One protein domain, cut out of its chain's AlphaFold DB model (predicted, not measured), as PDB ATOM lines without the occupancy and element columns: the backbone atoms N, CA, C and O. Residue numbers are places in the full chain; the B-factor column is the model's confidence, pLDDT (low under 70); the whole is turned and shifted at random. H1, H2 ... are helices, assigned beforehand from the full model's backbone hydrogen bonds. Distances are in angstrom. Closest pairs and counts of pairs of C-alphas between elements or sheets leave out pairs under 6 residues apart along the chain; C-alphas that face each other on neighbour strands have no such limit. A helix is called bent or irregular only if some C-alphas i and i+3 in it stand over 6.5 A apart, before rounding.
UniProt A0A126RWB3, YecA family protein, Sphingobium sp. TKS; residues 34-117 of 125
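Overview. This is residues 34 to 117 of the 125 residues of the protein "YecA family protein" of Sphingobium sp. TKS (UniProt A0A126RWB3). The irregular helix H3 forms the core of a small helical body, with H1, H2 and H5 set round it and H4 away from them at one end of the longest axis. The long stretch of residues 73 to 90, with no named element, loops out from H3 to reach H4; a tight link then leads from H4 into H5, which folds back over H3. The printed part has 84 residues with five named helices, in the order H1, H2, H3, H4, H5, and no named strand; the class is all helix. It is compact, with a radius of gyration of the C-alphas of 12.9 A and spans of 38 by 28 by 25 A.

Along the chain. Find C-alpha 37 at (144.889, 6.827, 117.981); from there H1, residues 37 to 49, runs 18.4 A and is the longest helix by residues. Next look at residues 55 to 58, the short H2. H3 is residues 63 to 72, 15.3 A long, and ends at C-alpha 72, (145.419, 1.027, 125.484). It is irregular, with C-alphas 67 and 70 at 7.1 A. Further on you meet H4, residues 91 to 99, 11.9 A long. H5, residues 105 to 116, runs 16.5 A to C-alpha 116 at (159.158, 5.674, 136.540); it is neither bent nor irregular, but only just: C-alphas 107 and 110 are 6.2 A apart.

Arrangement. Begin at H3, the hub, which touches three helices. H1 touches it with residues 40 to 44 alone; the closest C-alphas are those of Cys 40 and Ile 71, 5.4 A apart. These two helices run opposite ways at a steep tilt of 50 degrees. H2 touches H3, closest at the C-alphas of Met 57 and His 65, 4.4 A. H5 touches H3, closest at the C-alphas of Leu 67 and Val 108, 5.4 A; they run opposite ways at a steep tilt of 45 degrees. H1 and H5 are apart, and H4 touches no helix. In the backbone, every O i to N i+4 pair of H1 and H4 is within hydrogen-bond range, against 6 of 8 in H5 and 1 of 6 in H3, where 6 of 7 O i to N i+3 pairs are; H2 is too short for an i+4 pair.

Size, cuts and confidence. Look at Ala 91 and Asp 117 for the two C-alphas farthest apart, 39.0 A. The printed part has no cut. The link from H3 to H4, 18 residues, is long; those from H1 to H2, H2 to H3 and H4 to H5 are tight. Residues 46 to 52, of which 46 to 49 belong to H1, stand free. The mean pLDDT of the printed part is 89.5, and no printed residue is under 70.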
ATOM      1  N   ILE A  34     138.833  15.154 117.661       91.25
ATOM      2  CA  ILE A  34     140.175  14.672 118.020       91.25
ATOM      3  C   ILE A  34     140.337  13.196 117.633       91.25
ATOM      4  O   ILE A  34     139.440  12.380 117.866       91.25
ATOM      5  N   ASP A  35     141.478  12.831 117.039       93.00
ATOM      6  CA  ASP A  35     141.926  11.447 116.870       93.00
ATOM      7  C   ASP A  35     143.151  11.148 117.756       93.00
ATOM      8  O   ASP A  35     144.285  11.507 117.417       93.00
ATOM      9  N   PRO A  36     142.953  10.466 118.898       93.88
ATOM     10  CA  PRO A  36     144.037  10.122 119.813       93.88
ATOM     11  C   PRO A  36     144.840   8.894 119.360       93.88
ATOM     12  O   PRO A  36     145.927   8.635 119.888       93.88
ATOM     13  N   ARG A  37     144.331   8.127 118.384       95.12
ATOM     14  CA  ARG A  37     144.889   6.827 117.981       95.12
ATOM     15  C   ARG A  37     146.351   6.889 117.542       95.12
ATOM     16  O   ARG A  37     147.110   6.045 118.018       95.12
ATOM     17  N   PRO A  38     146.801   7.847 116.704       94.56
ATOM     18  CA  PRO A  38     148.198   7.882 116.273       94.56
ATOM     19  C   PRO A  38     149.170   8.033 117.448       94.56
ATOM     20  O   PRO A  38     150.179   7.331 117.516       94.56
ATOM     21  N   TRP A  39     148.835   8.898 118.411       94.38
ATOM     22  CA  TRP A  39     149.649   9.104 119.606       94.38
ATOM     23  C   TRP A  39     149.648   7.861 120.502       94.38
ATOM     24  O   TRP A  39     150.714   7.376 120.883       94.38
ATOM     25  N   CYS A  40     148.467   7.294 120.777       95.69
ATOM     26  CA  CYS A  40     148.334   6.110 121.628       95.69
ATOM     27  C   CYS A  40     149.076   4.904 121.039       95.69
ATOM     28  O   CYS A  40     149.800   4.209 121.754       95.69
ATOM     29  N   GLN A  41     148.972   4.692 119.723       96.00
ATOM     30  CA  GLN A  41     149.687   3.621 119.036       96.00
ATOM     31  C   GLN A  41     151.206   3.831 119.092       96.00
ATOM     32  O   GLN A  41     151.944   2.863 119.280       96.00
ATOM     33  N   GLY A  42     151.679   5.077 118.976       93.25
ATOM     34  CA  GLY A  42     153.089   5.426 119.151       93.25
ATOM     35  C   GLY A  42     153.596   5.119 120.564       93.25
ATOM     36  O   GLY A  42     154.639   4.482 120.717       93.25
ATOM     37  N   PHE A  43     152.827   5.488 121.592       92.75
ATOM     38  CA  PHE A  43     153.134   5.165 122.987       92.75
ATOM     39  C   PHE A  43     153.203   3.648 123.204       92.75
ATOM     40  O   PHE A  43     154.194   3.130 123.717       92.75
ATOM     41  N   TYR A  44     152.192   2.912 122.737       93.62
ATOM     42  CA  TYR A  44     152.156   1.456 122.840       93.62
ATOM     43  C   TYR A  44     153.309   0.784 122.080       93.62
ATOM     44  O   TYR A  44     153.901  -0.179 122.568       93.62
ATOM     45  N   ALA A  45     153.682   1.292 120.904       92.12
ATOM     46  CA  ALA A  45     154.849   0.809 120.173       92.12
ATOM     47  C   ALA A  45     156.144   1.027 120.972       92.12
ATOM     48  O   ALA A  45     156.941   0.097 121.083       92.12
ATOM     49  N   ALA A  46     156.322   2.201 121.584       90.31
ATOM     50  CA  ALA A  46     157.477   2.497 122.431       90.31
ATOM     51  C   ALA A  46     157.540   1.592 123.674       90.31
ATOM     52  O   ALA A  46     158.604   1.054 123.981       90.31
ATOM     53  N   MET A  47     156.406   1.341 124.339       89.50
ATOM     54  CA  MET A  47     156.329   0.369 125.440       89.50
ATOM     55  C   MET A  47     156.798  -1.024 125.007       89.50
ATOM     56  O   MET A  47     157.566  -1.679 125.713       89.50
ATOM     57  N   ASN A  48     156.356  -1.477 123.828       87.88
ATOM     58  CA  ASN A  48     156.691  -2.799 123.301       87.88
ATOM     59  C   ASN A  48     158.188  -2.981 123.001       87.88
ATOM     60  O   ASN A  48     158.647  -4.122 122.951       87.88
ATOM     61  N   LEU A  49     158.954  -1.899 122.824       88.00
ATOM     62  CA  LEU A  49     160.409  -1.978 122.658       88.00
ATOM     63  C   LEU A  49     161.120  -2.372 123.962       88.00
ATOM     64  O   LEU A  49     162.141  -3.050 123.903       88.00
ATOM     65  N   ASN A  50     160.561  -2.009 125.124       84.12
ATOM     66  CA  ASN A  50     161.194  -2.181 126.438       84.12
ATOM     67  C   ASN A  50     160.255  -2.826 127.475       84.12
ATOM     68  O   ASN A  50     160.214  -2.407 128.626       84.12
ATOM     69  N   LEU A  51     159.506  -3.874 127.107       83.44
ATOM     70  CA  LEU A  51     158.470  -4.492 127.964       83.44
ATOM     71  C   LEU A  51     158.922  -4.863 129.387       83.44
ATOM     72  O   LEU A  51     158.095  -4.915 130.297       83.44
ATOM     73  N   ARG A  52     160.215  -5.150 129.585       82.00
ATOM     74  CA  ARG A  52     160.774  -5.488 130.903       82.00
ATOM     75  C   ARG A  52     160.617  -4.346 131.904       82.00
ATOM     76  O   ARG A  52     160.280  -4.620 133.051       82.00
ATOM     77  N   ASP A  53     160.784  -3.108 131.454       82.06
ATOM     78  CA  ASP A  53     160.699  -1.926 132.310       82.06
ATOM     79  C   ASP A  53     159.240  -1.624 132.682       82.06
ATOM     80  O   ASP A  53     158.958  -1.124 133.760       82.06
ATOM     81  N   TRP A  54     158.282  -2.043 131.849       85.94
ATOM     82  CA  TRP A  54     156.844  -1.832 132.064       85.94
ATOM     83  C   TRP A  54     156.166  -2.921 132.905       85.94
ATOM     84  O   TRP A  54     154.957  -2.861 133.133       85.94
ATOM     85  N   LYS A  55     156.912  -3.935 133.363       80.00
ATOM     86  CA  LYS A  55     156.369  -5.166 133.960       80.00
ATOM     87  C   LYS A  55     155.337  -4.951 135.086       80.00
ATOM     88  O   LYS A  55     154.336  -5.669 135.045       80.00
ATOM     89  N   PRO A  56     155.499  -4.000 136.034       74.56
ATOM     90  CA  PRO A  56     154.487  -3.751 137.069       74.56
ATOM     91  C   PRO A  56     153.132  -3.347 136.479       74.56
ATOM     92  O   PRO A  56     152.095  -3.876 136.859       74.56
ATOM     93  N   MET A  57     153.144  -2.495 135.454       83.50
ATOM     94  CA  MET A  57     151.929  -1.999 134.808       83.50
ATOM     95  C   MET A  57     151.313  -2.997 133.825       83.50
ATOM     96  O   MET A  57     150.153  -2.857 133.453       83.50
ATOM     97  N   LEU A  58     152.062  -4.004 133.367       83.88
ATOM     98  CA  LEU A  58     151.527  -5.054 132.491       83.88
ATOM     99  C   LEU A  58     150.692  -6.089 133.261       83.88
ATOM    100  O   LEU A  58     149.916  -6.828 132.650       83.88
ATOM    101  N   ASN A  59     150.828  -6.148 134.588       85.19
ATOM    102  CA  ASN A  59     150.023  -7.019 135.430       85.19
ATOM    103  C   ASN A  59     148.619  -6.431 135.632       85.19
ATOM    104  O   ASN A  59     148.455  -5.458 136.353       85.19
ATOM    105  N   ARG A  60     147.587  -7.074 135.077       84.56
ATOM    106  CA  ARG A  60     146.188  -6.617 135.192       84.56
ATOM    107  C   ARG A  60     145.649  -6.557 136.626       84.56
ATOM    108  O   ARG A  60     144.653  -5.883 136.853       84.56
ATOM    109  N   GLY A  61     146.256  -7.295 137.558       83.38
ATOM    110  CA  GLY A  61     145.893  -7.260 138.978       83.38
ATOM    111  C   GLY A  61     146.581  -6.145 139.768       83.38
ATOM    112  O   GLY A  61     146.278  -5.969 140.944       83.38
ATOM    113  N   ASP A  62     147.514  -5.420 139.151       86.81
ATOM    114  CA  ASP A  62     148.209  -4.296 139.767       86.81
ATOM    115  C   ASP A  62     147.402  -3.004 139.582       86.81
ATOM    116  O   ASP A  62     146.885  -2.730 138.495       86.81
ATOM    117  N   ILE A  63     147.307  -2.185 140.631       85.25
ATOM    118  CA  ILE A  63     146.578  -0.911 140.595       85.25
ATOM    119  C   ILE A  63     147.133   0.042 139.525       85.25
ATOM    120  O   ILE A  63     146.378   0.782 138.893       85.25
ATOM    121  N   HIS A  64     148.437  -0.024 139.252       88.56
ATOM    122  CA  HIS A  64     149.103   0.804 138.257       88.56
ATOM    123  C   HIS A  64     148.745   0.405 136.821       88.56
ATOM    124  O   HIS A  64     148.909   1.222 135.914       88.56
ATOM    125  N   HIS A  65     148.188  -0.791 136.586       90.69
ATOM    126  CA  HIS A  65     147.658  -1.163 135.270       90.69
ATOM    127  C   HIS A  65     146.552  -0.211 134.806       90.69
ATOM    128  O   HIS A  65     146.459   0.093 133.617       90.69
ATOM    129  N   GLY A  66     145.755   0.307 135.749       91.62
ATOM    130  CA  GLY A  66     144.681   1.259 135.470       91.62
ATOM    131  C   GLY A  66     145.159   2.504 134.720       91.62
ATOM    132  O   GLY A  66     144.452   3.001 133.848       91.62
ATOM    133  N   LEU A  67     146.398   2.945 134.973       91.81
ATOM    134  CA  LEU A  67     146.994   4.112 134.318       91.81
ATOM    135  C   LEU A  67     147.200   3.912 132.810       91.81
ATOM    136  O   LEU A  67     147.259   4.883 132.065       91.81
ATOM    137  N   LEU A  68     147.293   2.666 132.335       93.25
ATOM    138  CA  LEU A  68     147.442   2.378 130.909       93.25
ATOM    139  C   LEU A  68     146.107   2.352 130.163       93.25
ATOM    140  O   LEU A  68     146.107   2.458 128.938       93.25
ATOM    141  N   LEU A  69     144.976   2.194 130.854       94.06
ATOM    142  CA  LEU A  69     143.689   1.937 130.201       94.06
ATOM    143  C   LEU A  69     143.264   3.050 129.228       94.06
ATOM    144  O   LEU A  69     142.921   2.695 128.096       94.06
ATOM    145  N   PRO A  70     143.364   4.354 129.568       94.31
ATOM    146  CA  PRO A  70     143.012   5.431 128.636       94.31
ATOM    147  C   PRO A  70     143.860   5.449 127.360       94.31
ATOM    148  O   PRO A  70     143.427   5.958 126.334       94.31
ATOM    149  N   ILE A  71     145.065   4.871 127.401       95.31
ATOM    150  CA  ILE A  71     145.958   4.764 126.241       95.31
ATOM    151  C   ILE A  71     145.633   3.492 125.449       95.31
ATOM    152  O   ILE A  71     145.403   3.540 124.242       95.31
ATOM    153  N   LEU A  72     145.586   2.337 126.123       95.25
ATOM    154  CA  LEU A  72     145.419   1.027 125.484       95.25
ATOM    155  C   LEU A  72     144.056   0.850 124.813       95.25
ATOM    156  O   LEU A  72     143.947   0.054 123.881       95.25
ATOM    157  N   ILE A  73     143.034   1.586 125.253       95.38
ATOM    158  CA  ILE A  73     141.697   1.543 124.657       95.38
ATOM    159  C   ILE A  73     141.684   1.993 123.184       95.38
ATOM    160  O   ILE A  73     140.820   1.566 122.420       95.38
ATOM    161  N   TYR A  74     142.674   2.788 122.766       95.81
ATOM    162  CA  TYR A  74     142.844   3.259 121.390       95.81
ATOM    163  C   TYR A  74     143.824   2.422 120.559       95.81
ATOM    164  O   TYR A  74     144.002   2.694 119.370       95.81
ATOM    165  N   CYS A  75     144.467   1.421 121.162       96.50
ATOM    166  CA  CYS A  75     145.546   0.670 120.533       96.50
ATOM    167  C   CYS A  75     145.065  -0.642 119.921       96.50
ATOM    168  O   CYS A  75     144.203  -1.346 120.460       96.50
ATOM    169  N   VAL A  76     145.731  -1.025 118.834       96.50
ATOM    170  CA  VAL A  76     145.631  -2.361 118.247       96.50
ATOM    171  C   VAL A  76     146.972  -3.089 118.318       96.50
ATOM    172  O   VAL A  76     148.047  -2.480 118.291       96.50
ATOM    173  N   ASP A  77     146.913  -4.412 118.429       94.50
ATOM    174  CA  ASP A  77     148.075  -5.286 118.362       94.50
ATOM    175  C   ASP A  77     148.606  -5.418 116.920       94.50
ATOM    176  O   ASP A  77     148.072  -4.856 115.961       94.50
ATOM    177  N   LYS A  78     149.672  -6.209 116.741       92.56
ATOM    178  CA  LYS A  78     150.292  -6.442 115.421       92.56
ATOM    179  C   LYS A  78     149.358  -7.117 114.405       92.56
ATOM    180  O   LYS A  78     149.664  -7.114 113.218       92.56
ATOM    181  N   LYS A  79     148.258  -7.724 114.857       94.94
ATOM    182  CA  LYS A  79     147.222  -8.356 114.027       94.94
ATOM    183  C   LYS A  79     146.028  -7.418 113.793       94.94
ATOM    184  O   LYS A  79     145.022  -7.851 113.234       94.94
ATOM    185  N   GLY A  80     146.112  -6.167 114.244       94.50
ATOM    186  CA  GLY A  80     145.023  -5.198 114.173       94.50
ATOM    187  C   GLY A  80     143.892  -5.463 115.171       94.50
ATOM    188  O   GLY A  80     142.813  -4.900 115.014       94.50
ATOM    189  N   GLN A  81     144.093  -6.322 116.177       95.75
ATOM    190  CA  GLN A  81     143.080  -6.599 117.198       95.75
ATOM    191  C   GLN A  81     143.181  -5.593 118.352       95.75
ATOM    192  O   GLN A  81     144.294  -5.287 118.777       95.75
ATOM    193  N   PRO A  82     142.060  -5.097 118.906       95.56
ATOM    194  CA  PRO A  82     142.095  -4.184 120.048       95.56
ATOM    195  C   PRO A  82     142.846  -4.778 121.248       95.56
ATOM    196  O   PRO A  82     142.571  -5.909 121.655       95.56
ATOM    197  N   VAL A  83     143.755  -4.004 121.850       94.38
ATOM    198  CA  VAL A  83     144.625  -4.487 122.945       94.38
ATOM    199  C   VAL A  83     143.831  -4.885 124.194       94.38
ATOM    200  O   VAL A  83     144.152  -5.880 124.846       94.38
ATOM    201  N   LEU A  84     142.762  -4.149 124.516       92.69
ATOM    202  CA  LEU A  84     141.877  -4.451 125.650       92.69
ATOM    203  C   LEU A  84     140.775  -5.472 125.309       92.69
ATOM    204  O   LEU A  84     139.918  -5.764 126.143       92.69
ATOM    205  N   GLY A  85     140.811  -6.053 124.109       92.12
ATOM    206  CA  GLY A  85     139.731  -6.870 123.571       92.12
ATOM    207  C   GLY A  85     138.627  -6.029 122.930       92.12
ATOM    208  O   GLY A  85     138.675  -4.800 122.907       92.12
ATOM    209  N   LYS A  86     137.635  -6.709 122.348       90.12
ATOM    210  CA  LYS A  86     136.545  -6.044 121.627       90.12
ATOM    211  C   LYS A  86     135.797  -5.085 122.569       90.12
ATOM    212  O   LYS A  86     135.336  -5.544 123.618       90.12
ATOM    213  N   PRO A  87     135.645  -3.798 122.203       87.00
ATOM    214  CA  PRO A  87     134.812  -2.876 122.959       87.00
ATOM    215  C   PRO A  87     133.392  -3.418 123.104       87.00
ATOM    216  O   PRO A  87     132.887  -4.123 122.223       87.00
ATOM    217  N   ARG A  88     132.731  -3.077 124.213       88.44
ATOM    218  CA  ARG A  88     131.302  -3.358 124.358       88.44
ATOM    219  C   ARG A  88     130.538  -2.574 123.290       88.44
ATOM    220  O   ARG A  88     130.851  -1.420 123.014       88.44
ATOM    221  N   MET A  89     129.553  -3.215 122.672       85.00
ATOM    222  CA  MET A  89     128.708  -2.560 121.674       85.00
ATOM    223  C   MET A  89     127.693  -1.658 122.383       85.00
ATOM    224  O   MET A  89     127.083  -2.079 123.363       85.00
ATOM    225  N   GLY A  90     127.493  -0.442 121.876       89.06
ATOM    226  CA  GLY A  90     126.495   0.495 122.393       89.06
ATOM    227  C   GLY A  90     126.833   1.947 122.068       89.06
ATOM    228  O   GLY A  90     128.003   2.285 121.876       89.06
ATOM    229  N   ALA A  91     125.805   2.798 122.011       86.00
ATOM    230  CA  ALA A  91     125.964   4.229 121.748       86.00
ATOM    231  C   ALA A  91     126.850   4.904 122.810       86.00
ATOM    232  O   ALA A  91     127.741   5.667 122.450       86.00
ATOM    233  N   ASP A  92     126.691   4.529 124.081       91.38
ATOM    234  CA  ASP A  92     127.477   5.082 125.191       91.38
ATOM    235  C   ASP A  92     128.968   4.761 125.054       91.38
ATOM    236  O   ASP A  92     129.815   5.632 125.222       91.38
ATOM    237  N   THR A  93     129.313   3.523 124.677       89.94
ATOM    238  CA  THR A  93     130.720   3.146 124.470       89.94
ATOM    239  C   THR A  93     131.314   3.869 123.263       89.94
ATOM    240  O   THR A  93     132.448   4.337 123.330       89.94
ATOM    241  N   ALA A  94     130.560   4.004 122.170       90.50
ATOM    242  CA  ALA A  94     131.018   4.756 121.004       90.50
ATOM    243  C   ALA A  94     131.226   6.245 121.330       90.50
ATOM    244  O   ALA A  94     132.239   6.816 120.930       90.50
ATOM    245  N   HIS A  95     130.305   6.847 122.086       92.00
ATOM    246  CA  HIS A  95     130.401   8.235 122.531       92.00
ATOM    247  C   HIS A  95     131.613   8.449 123.441       92.00
ATOM    248  O   HIS A  95     132.429   9.327 123.165       92.00
ATOM    249  N   PHE A  96     131.778   7.599 124.458       92.62
ATOM    250  CA  PHE A  96     132.904   7.648 125.386       92.62
ATOM    251  C   PHE A  96     134.252   7.565 124.655       92.62
ATOM    252  O   PHE A  96     135.135   8.395 124.861       92.62
ATOM    253  N   LEU A  97     134.401   6.610 123.728       91.94
ATOM    254  CA  LEU A  97     135.622   6.462 122.930       91.94
ATOM    255  C   LEU A  97     135.885   7.668 122.025       91.94
ATOM    256  O   LEU A  97     137.044   8.030 121.809       91.94
ATOM    257  N   ALA A  98     134.834   8.265 121.467       90.50
ATOM    258  CA  ALA A  98     134.958   9.375 120.533       90.50
ATOM    259  C   ALA A  98     135.251  10.716 121.220       90.50
ATOM    260  O   ALA A  98     135.950  11.531 120.618       90.50
ATOM    261  N   ASN A  99     134.740  10.935 122.437       90.12
ATOM    262  CA  ASN A  99     134.678  12.271 123.038       90.12
ATOM    263  C   ASN A  99     135.322  12.391 124.425       90.12
ATOM    264  O   ASN A  99     135.679  13.498 124.812       90.12
ATOM    265  N   GLU A 100     135.479  11.296 125.173       91.75
ATOM    266  CA  GLU A 100     135.790  11.385 126.607       91.75
ATOM    267  C   GLU A 100     137.090  10.676 126.982       91.75
ATOM    268  O   GLU A 100     137.936  11.264 127.649       91.75
ATOM    269  N   ALA A 101     137.301   9.440 126.520       92.56
ATOM    270  CA  ALA A 101     138.379   8.595 127.040       92.56
ATOM    271  C   ALA A 101     139.790   9.182 126.823       92.56
ATOM    272  O   ALA A 101     140.703   8.913 127.601       92.56
ATOM    273  N   TYR A 102     139.986  10.010 125.791       91.38
ATOM    274  CA  TYR A 102     141.275  10.653 125.531       91.38
ATOM    275  C   TYR A 102     141.607  11.777 126.520       91.38
ATOM    276  O   TYR A 102     142.782  12.123 126.664       91.38
ATOM    277  N   LEU A 103     140.607  12.352 127.197       90.44
ATOM    278  CA  LEU A 103     140.803  13.432 128.166       90.44
ATOM    279  C   LEU A 103     141.605  12.939 129.377       90.44
ATOM    280  O   LEU A 103     142.487  13.646 129.867       90.44
ATOM    281  N   ASP A 104     141.392  11.684 129.776       91.31
ATOM    282  CA  ASP A 104     142.113  11.051 130.882       91.31
ATOM    283  C   ASP A 104     143.605  10.839 130.577       91.31
ATOM    284  O   ASP A 104     144.416  10.717 131.497       91.31
ATOM    285  N   ILE A 105     144.015  10.853 129.299       90.88
ATOM    286  CA  ILE A 105     145.426  10.689 128.907       90.88
ATOM    287  C   ILE A 105     146.286  11.819 129.495       90.88
ATOM    288  O   ILE A 105     147.406  11.575 129.949       90.88
ATOM    289  N   ALA A 106     145.752  13.043 129.559       85.62
ATOM    290  CA  ALA A 106     146.449  14.181 130.157       85.62
ATOM    291  C   ALA A 106     146.704  14.004 131.666       85.62
ATOM    292  O   ALA A 106     147.650  14.588 132.194       85.62
ATOM    293  N   LEU A 107     145.899  13.180 132.345       85.38
ATOM    294  CA  LEU A 107     146.037  12.876 133.769       85.38
ATOM    295  C   LEU A 107     146.995  11.705 134.010       85.38
ATOM    296  O   LEU A 107     147.839  11.766 134.905       85.38
ATOM    297  N   VAL A 108     146.902  10.641 133.204       88.31
ATOM    298  CA  VAL A 108     147.699   9.427 133.439       88.31
ATOM    299  C   VAL A 108     149.143   9.551 132.965       88.31
ATOM    300  O   VAL A 108     150.018   8.960 133.586       88.31
ATOM    301  N   VAL A 109     149.445  10.327 131.916       86.75
ATOM    302  CA  VAL A 109     150.828  10.457 131.413       86.75
ATOM    303  C   VAL A 109     151.787  11.028 132.471       86.75
ATOM    304  O   VAL A 109     152.849  10.433 132.678       86.75
ATOM    305  N   PRO A 110     151.445  12.112 133.195       83.88
ATOM    306  CA  PRO A 110     152.246  12.570 134.327       83.88
ATOM    307  C   PRO A 110     152.375  11.524 135.441       83.88
ATOM    308  O   PRO A 110     153.478  11.312 135.933       83.88
ATOM    309  N   ALA A 111     151.293  10.825 135.798       86.00
ATOM    310  CA  ALA A 111     151.319   9.802 136.848       86.00
ATOM    311  C   ALA A 111     152.222   8.607 136.483       86.00
ATOM    312  O   ALA A 111     152.982   8.113 137.313       86.00
ATOM    313  N   ILE A 112     152.188   8.174 135.218       86.94
ATOM    314  CA  ILE A 112     153.095   7.154 134.679       86.94
ATOM    315  C   ILE A 112     154.541   7.637 134.794       86.94
ATOM    316  O   ILE A 112     155.404   6.889 135.243       86.94
ATOM    317  N   LYS A 113     154.815   8.891 134.421       81.56
ATOM    318  CA  LYS A 113     156.156   9.468 134.543       81.56
ATOM    319  C   LYS A 113     156.643   9.463 135.992       81.56
ATOM    320  O   LYS A 113     157.779   9.069 136.219       81.56
ATOM    321  N   GLU A 114     155.810   9.869 136.950       82.81
ATOM    322  CA  GLU A 114     156.173   9.855 138.373       82.81
ATOM    323  C   GLU A 114     156.495   8.446 138.882       82.81
ATOM    324  O   GLU A 114     157.435   8.285 139.653       82.81
ATOM    325  N   LEU A 115     155.770   7.423 138.416       81.19
ATOM    326  CA  LEU A 115     156.036   6.027 138.774       81.19
ATOM    327  C   LEU A 115     157.415   5.542 138.291       81.19
ATOM    328  O   LEU A 115     158.041   4.709 138.944       81.19
ATOM    329  N   PHE A 116     157.881   6.052 137.149       77.94
ATOM    330  CA  PHE A 116     159.158   5.674 136.540       77.94
ATOM    331  C   PHE A 116     160.315   6.628 136.862       77.94
ATOM    332  O   PHE A 116     161.418   6.396 136.369       77.94
ATOM    333  N   ASP A 117     160.104   7.682 137.656       77.69
ATOM    334  CA  ASP A 117     161.161   8.624 138.032       77.69
ATOM    335  C   ASP A 117     161.974   8.079 139.227       77.69
ATOM    336  O   ASP A 117     161.472   8.021 140.354       77.69
TER     337      ASP A 117